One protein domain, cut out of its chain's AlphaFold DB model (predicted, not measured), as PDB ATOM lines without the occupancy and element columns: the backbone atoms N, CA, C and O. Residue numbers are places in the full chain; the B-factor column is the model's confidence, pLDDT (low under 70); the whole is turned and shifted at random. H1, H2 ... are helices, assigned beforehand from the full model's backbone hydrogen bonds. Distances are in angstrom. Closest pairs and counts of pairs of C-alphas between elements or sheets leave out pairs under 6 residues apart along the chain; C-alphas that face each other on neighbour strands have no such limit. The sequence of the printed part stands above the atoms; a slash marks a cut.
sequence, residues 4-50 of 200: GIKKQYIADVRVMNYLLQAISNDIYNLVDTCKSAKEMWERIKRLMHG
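AT A GLANCE: This is residues 4 to 50 of the 200 residues of an uncharacterized protein of Tanacetum cinerariifolium (UniProt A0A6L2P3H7). A long helix, H1, and a shorter one, H3, run side by side the same way, meeting in the later part of H1 and the first part of H3. Beyond the end of H1 the chain turns through the small helix H2, and residues 29 to 36 fold back to where H3 begins. The printed part has 47 residues, with three named helices in the order H1, H2, H3 and no named strand: all helix. It is compact, with a radius of gyration of the C-alphas of 10.8 A, but elongated, spanning 33 by 18 by 15 A.

HOW THE PARTS SIT: H1, residues 4 to 22, touches H3, residues 37 to 49, at a shallow tilt of 29 degrees; the closest C-alphas, of Asp 12 and Ala 37, are 4.8 A apart. H1 does so with residues 12 to 19 alone, H3 with 37 to 41 alone. H2, residues 25 to 28, is close to but not clearly touching H1 (closest C-alphas Leu 20 and Tyr 28, 6.5 A) and H3 (Ile 27 and Ile 44, 7.2 A). In H1 and H3 every O i to N i+4 pair is within hydrogen-bond range; H2 is too short for one.

IN THESE COORDINATES: H1 begins at C-alpha 4, (-26.516, -10.743, -53.934), and is 27.5 A long. H2 is 4.9 A long. H3, 17.9 A long, ends at C-alpha 49, (-20.238, -8.371, -21.801).

THE WHOLE: The C-alphas farthest apart, of Gly 4 and Asp 26, are 33.7 A apart. The printed part has no cut; the link H1 to H2 is tight, H2 to H3 short. No printed residue is under 70 in pLDDT.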
ATOM      1  N   GLY A   4     -27.307 -11.067 -55.126       86.31
ATOM      2  CA  GLY A   4     -26.516 -10.743 -53.934       86.31
ATOM      3  C   GLY A   4     -27.332 -10.669 -52.637       86.31
ATOM      4  O   GLY A   4     -26.889 -11.187 -51.615       86.31
ATOM      5  N   ILE A   5     -28.547 -10.105 -52.669       87.00
ATOM      6  CA  ILE A   5     -29.422  -9.997 -51.484       87.00
ATOM      7  C   ILE A   5     -29.861 -11.389 -51.018       87.00
ATOM      8  O   ILE A   5     -29.864 -11.677 -49.823       87.00
ATOM      9  N   LYS A   6     -30.174 -12.284 -51.964       87.94
ATOM     10  CA  LYS A   6     -30.587 -13.661 -51.663       87.94
ATOM     11  C   LYS A   6     -29.456 -14.465 -51.017       87.94
ATOM     12  O   LYS A   6     -29.686 -15.168 -50.036       87.94
ATOM     13  N   LYS A   7     -28.226 -14.331 -51.528       91.44
ATOM     14  CA  LYS A   7     -27.040 -14.980 -50.943       91.44
ATOM     15  C   LYS A   7     -26.748 -14.477 -49.530       91.44
ATOM     16  O   LYS A   7     -26.498 -15.302 -48.652       91.44
ATOM     17  N   GLN A   8     -26.837 -13.165 -49.296       91.44
ATOM     18  CA  GLN A   8     -26.646 -12.595 -47.959       91.44
ATOM     19  C   GLN A   8     -27.697 -13.106 -46.970       91.44
ATOM     20  O   GLN A   8     -27.348 -13.522 -45.873       91.44
ATOM     21  N   TYR A   9     -28.969 -13.139 -47.371       91.88
ATOM     22  CA  TYR A   9     -30.049 -13.643 -46.524       91.88
ATOM     23  C   TYR A   9     -29.823 -15.103 -46.095       91.88
ATOM     24  O   TYR A   9     -29.945 -15.433 -44.917       91.88
ATOM     25  N   ILE A  10     -29.428 -15.975 -47.029       93.44
ATOM     26  CA  ILE A  10     -29.128 -17.384 -46.725       93.44
ATOM     27  C   ILE A  10     -27.944 -17.502 -45.753       93.44
ATOM     28  O   ILE A  10     -27.969 -18.342 -44.849       93.44
ATOM     29  N   ALA A  11     -26.907 -16.678 -45.929       94.75
ATOM     30  CA  ALA A  11     -25.761 -16.647 -45.027       94.75
ATOM     31  C   ALA A  11     -26.166 -16.197 -43.613       94.75
ATOM     32  O   ALA A  11     -25.789 -16.851 -42.640       94.75
ATOM     33  N   ASP A  12     -26.982 -15.147 -43.504       95.00
ATOM     34  CA  ASP A  12     -27.474 -14.631 -42.227       95.00
ATOM     35  C   ASP A  12     -28.292 -15.680 -41.471       95.00
ATOM     36  O   ASP A  12     -27.985 -15.963 -40.315       95.00
ATOM     37  N   VAL A  13     -29.258 -16.334 -42.129       94.56
ATOM     38  CA  VAL A  13     -30.067 -17.405 -41.514       94.56
ATOM     39  C   VAL A  13     -29.177 -18.532 -40.984       94.56
ATOM     40  O   VAL A  13     -29.389 -19.035 -39.880       94.56
ATOM     41  N   ARG A  14     -28.143 -18.918 -41.742       96.00
ATOM     42  CA  ARG A  14     -27.205 -19.963 -41.322       96.00
ATOM     43  C   ARG A  14     -26.428 -19.557 -40.069       96.00
ATOM     44  O   ARG A  14     -26.325 -20.354 -39.142       96.00
ATOM     45  N   VAL A  15     -25.888 -18.340 -40.033       96.56
ATOM     46  CA  VAL A  15     -25.133 -17.846 -38.873       96.56
ATOM     47  C   VAL A  15     -26.044 -17.684 -37.658       96.56
ATOM     48  O   VAL A  15     -25.673 -18.122 -36.573       96.56
ATOM     49  N   MET A  16     -27.244 -17.131 -37.833       95.56
ATOM     50  CA  MET A  16     -28.229 -16.999 -36.756       95.56
ATOM     51  C   MET A  16     -28.565 -18.363 -36.149       95.56
ATOM     52  O   MET A  16     -28.493 -18.512 -34.936       95.56
ATOM     53  N   ASN A  17     -28.808 -19.393 -36.964       94.25
ATOM     54  CA  ASN A  17     -29.063 -20.745 -36.455       94.25
ATOM     55  C   ASN A  17     -27.897 -21.320 -35.637       94.25
ATOM     56  O   ASN A  17     -28.136 -22.024 -34.656       94.25
ATOM     57  N   TYR A  18     -26.643 -21.041 -36.007       95.69
ATOM     58  CA  TYR A  18     -25.491 -21.450 -35.198       95.69
ATOM     59  C   TYR A  18     -25.396 -20.670 -33.884       95.69
ATOM     60  O   TYR A  18     -25.112 -21.265 -32.848       95.69
ATOM     61  N   LEU A  19     -25.668 -19.363 -33.908       94.88
ATOM     62  CA  LEU A  19     -25.691 -18.539 -32.697       94.88
ATOM     63  C   LEU A  19     -26.774 -19.008 -31.722       94.88
ATOM     64  O   LEU A  19     -26.491 -19.141 -30.537       94.88
ATOM     65  N   LEU A  20     -27.976 -19.319 -32.214       93.00
ATOM     66  CA  LEU A  20     -29.095 -19.780 -31.385       93.00
ATOM     67  C   LEU A  20     -28.807 -21.125 -30.703       93.00
ATOM     68  O   LEU A  20     -29.224 -21.329 -29.571       93.00
ATOM     69  N   GLN A  21     -28.052 -22.016 -31.352       93.06
ATOM     70  CA  GLN A  21     -27.616 -23.285 -30.751       93.06
ATOM     71  C   GLN A  21     -26.534 -23.110 -29.674       93.06
ATOM     72  O   GLN A  21     -26.356 -23.991 -28.837       93.06
ATOM     73  N   ALA A  22     -25.791 -22.003 -29.705       93.38
ATOM     74  CA  ALA A  22     -24.676 -21.746 -28.796       93.38
ATOM     75  C   ALA A  22     -25.072 -20.964 -27.530       93.38
ATOM     76  O   ALA A  22     -24.254 -20.829 -26.619       93.38
ATOM     77  N   ILE A  23     -26.291 -20.422 -27.468       92.81
ATOM     78  CA  ILE A  23     -26.770 -19.583 -26.362       92.81
ATOM     79  C   ILE A  23     -27.815 -20.309 -25.507       92.81
ATOM     80  O   ILE A  23     -28.495 -21.223 -25.963       92.81
ATOM     81  N   SER A  24     -27.959 -19.885 -24.250       91.44
ATOM     82  CA  SER A  24     -29.017 -20.384 -23.369       91.44
ATOM     83  C   SER A  24     -30.390 -19.821 -23.752       91.44
ATOM     84  O   SER A  24     -30.499 -18.773 -24.396       91.44
ATOM     85  N   ASN A  25     -31.449 -20.486 -23.283       89.38
ATOM     86  CA  ASN A  25     -32.832 -20.076 -23.536       89.38
ATOM     87  C   ASN A  25     -33.141 -18.655 -23.010       89.38
ATOM     88  O   ASN A  25     -33.926 -17.924 -23.608       89.38
ATOM     89  N   ASP A  26     -32.469 -18.232 -21.935       88.69
ATOM     90  CA  ASP A  26     -32.609 -16.882 -21.371       88.69
ATOM     91  C   ASP A  26     -32.090 -15.793 -22.322       88.69
ATOM     92  O   ASP A  26     -32.676 -14.717 -22.420       88.69
ATOM     93  N   ILE A  27     -31.001 -16.064 -23.052       87.88
ATOM     94  CA  ILE A  27     -30.446 -15.132 -24.044       87.88
ATOM     95  C   ILE A  27     -31.264 -15.195 -25.338       87.88
ATOM     96  O   ILE A  27     -31.466 -14.158 -25.966       87.88
ATOM     97  N   TYR A  28     -31.769 -16.377 -25.713       88.19
ATOM     98  CA  TYR A  28     -32.605 -16.584 -26.901       88.19
ATOM     99  C   TYR A  28     -33.800 -15.620 -26.946       88.19
ATOM    100  O   TYR A  28     -33.945 -14.874 -27.913       88.19
ATOM    101  N   ASN A  29     -34.584 -15.550 -25.863       88.81
ATOM    102  CA  ASN A  29     -35.759 -14.670 -25.759       88.81
ATOM    103  C   ASN A  29     -35.420 -13.173 -25.886       88.81
ATOM    104  O   ASN A  29     -36.305 -12.343 -26.055       88.81
ATOM    105  N   LEU A  30     -34.144 -12.802 -25.750       90.38
ATOM    106  CA  LEU A  30     -33.683 -11.419 -25.846       90.38
ATOM    107  C   LEU A  30     -33.137 -11.069 -27.236       90.38
ATOM    108  O   LEU A  30     -32.819  -9.896 -27.466       90.38
ATOM    109  N   VAL A  31     -32.981 -12.049 -28.133       92.50
ATOM    110  CA  VAL A  31     -32.392 -11.890 -29.477       92.50
ATOM    111  C   VAL A  31     -33.288 -12.410 -30.606       92.50
ATOM    112  O   VAL A  31     -32.918 -12.288 -31.773       92.50
ATOM    113  N   ASP A  32     -34.455 -12.964 -30.280       88.19
ATOM    114  CA  ASP A  32     -35.432 -13.529 -31.221       88.19
ATOM    115  C   ASP A  32     -35.964 -12.499 -32.236       88.19
ATOM    116  O   ASP A  32     -36.271 -12.847 -33.376       88.19
ATOM    117  N   THR A  33     -35.991 -11.214 -31.869       90.75
ATOM    118  CA  THR A  33     -36.411 -10.118 -32.754       90.75
ATOM    119  C   THR A  33     -35.340  -9.660 -33.752       90.75
ATOM    120  O   THR A  33     -35.631  -8.806 -34.594       90.75
ATOM    121  N   CYS A  34     -34.094 -10.139 -33.655       93.38
ATOM    122  CA  CYS A  34     -33.003  -9.688 -34.524       93.38
ATOM    123  C   CYS A  34     -33.209 -10.156 -35.973       93.38
ATOM    124  O   CYS A  34     -33.493 -11.324 -36.228       93.38
ATOM    125  N   LYS A  35     -33.016  -9.253 -36.944       92.69
ATOM    126  CA  LYS A  35     -33.318  -9.513 -38.368       92.69
ATOM    127  C   LYS A  35     -32.104  -9.911 -39.204       92.69
ATOM    128  O   LYS A  35     -32.255 -10.260 -40.371       92.69
ATOM    129  N   SER A  36     -30.910  -9.812 -38.630       94.44
ATOM    130  CA  SER A  36     -29.648 -10.155 -39.288       94.44
ATOM    131  C   SER A  36     -28.693 -10.834 -38.317       94.44
ATOM    132  O   SER A  36     -28.739 -10.600 -37.103       94.44
ATOM    133  N   ALA A  37     -27.764 -11.617 -38.861       94.62
ATOM    134  CA  ALA A  37     -26.723 -12.267 -38.070       94.62
ATOM    135  C   ALA A  37     -25.846 -11.252 -37.324       94.62
ATOM    136  O   ALA A  37     -25.497 -11.459 -36.162       94.62
ATOM    137  N   LYS A  38     -25.532 -10.124 -37.974       94.94
ATOM    138  CA  LYS A  38     -24.755  -9.034 -37.374       94.94
ATOM    139  C   LYS A  38     -25.472  -8.439 -36.161       94.94
ATOM    140  O   LYS A  38     -24.857  -8.270 -35.113       94.94
ATOM    141  N   GLU A  39     -26.757  -8.123 -36.298       94.88
ATOM    142  CA  GLU A  39     -27.559  -7.555 -35.212       94.88
ATOM    143  C   GLU A  39     -27.661  -8.518 -34.022       94.88
ATOM    144  O   GLU A  39     -27.420  -8.112 -32.882       94.88
ATOM    145  N   MET A  40     -27.936  -9.799 -34.299       95.31
ATOM    146  CA  MET A  40     -27.998 -10.852 -33.286       95.31
ATOM    147  C   MET A  40     -26.666 -10.987 -32.544       95.31
ATOM    148  O   MET A  40     -26.644 -10.950 -31.315       95.31
ATOM    149  N   TRP A  41     -25.543 -11.054 -33.267       94.94
ATOM    150  CA  TRP A  41     -24.210 -11.142 -32.668       94.94
ATOM    151  C   TRP A  41     -23.877  -9.943 -31.774       94.94
ATOM    152  O   TRP A  41     -23.439 -10.121 -30.637       94.94
ATOM    153  N   GLU A  42     -24.117  -8.715 -32.244       92.75
ATOM    154  CA  GLU A  42     -23.869  -7.517 -31.433       92.75
ATOM    155  C   GLU A  42     -24.774  -7.460 -30.197       92.75
ATOM    156  O   GLU A  42     -24.366  -6.960 -29.145       92.75
ATOM    157  N   ARG A  43     -25.999  -7.995 -30.283       92.75
ATOM    158  CA  ARG A  43     -26.894  -8.071 -29.129       92.75
ATOM    159  C   ARG A  43     -26.470  -9.127 -28.119       92.75
ATOM    160  O   ARG A  43     -26.404  -8.785 -26.941       92.75
ATOM    161  N   ILE A  44     -26.091 -10.328 -28.557       92.88
ATOM    162  CA  ILE A  44     -25.507 -11.366 -27.691       92.88
ATOM    163  C   ILE A  44     -24.274 -10.813 -26.973       92.88
ATOM    164  O   ILE A  44     -24.189 -10.875 -25.747       92.88
ATOM    165  N   LYS A  45     -23.355 -10.181 -27.712       90.31
ATOM    166  CA  LYS A  45     -22.142  -9.573 -27.150       90.31
ATOM    167  C   LYS A  45     -22.471  -8.559 -26.052       90.31
ATOM    168  O   LYS A  45     -21.865  -8.598 -24.985       90.31
ATOM    169  N   ARG A  46     -23.463  -7.693 -26.278       88.75
ATOM    170  CA  ARG A  46     -23.911  -6.701 -25.289       88.75
ATOM    171  C   ARG A  46     -24.568  -7.334 -24.065       88.75
ATOM    172  O   ARG A  46     -24.407  -6.816 -22.968       88.75
ATOM    173  N   LEU A  47     -25.315  -8.420 -24.237       88.50
ATOM    174  CA  LEU A  47     -25.942  -9.135 -23.123       88.50
ATOM    175  C   LEU A  47     -24.896  -9.852 -22.259       88.50
ATOM    176  O   LEU A  47     -24.991  -9.819 -21.038       88.50
ATOM    177  N   MET A  48     -23.877 -10.446 -22.882       85.81
ATOM    178  CA  MET A  48     -22.838 -11.197 -22.173       85.81
ATOM    179  C   MET A  48     -21.758 -10.302 -21.552       85.81
ATOM    180  O   MET A  48     -21.298 -10.570 -20.446       85.81
ATOM    181  N   HIS A  49     -21.329  -9.247 -22.250       80.81
ATOM    182  CA  HIS A  49     -20.238  -8.371 -21.801       80.81
ATOM    183  C   HIS A  49     -20.707  -7.011 -21.264       80.81
ATOM    184  O   HIS A  49     -19.907  -6.292 -20.663       80.81
ATOM    185  N   GLY A  50     -21.977  -6.656 -21.458       83.81
ATOM    186  CA  GLY A  50     -22.498  -5.315 -21.209       83.81
ATOM    187  C   GLY A  50     -22.364  -4.382 -22.420       83.81
ATOM    188  O   GLY A  50     -21.770  -4.712 -23.447       83.81
TER     189      GLY A  50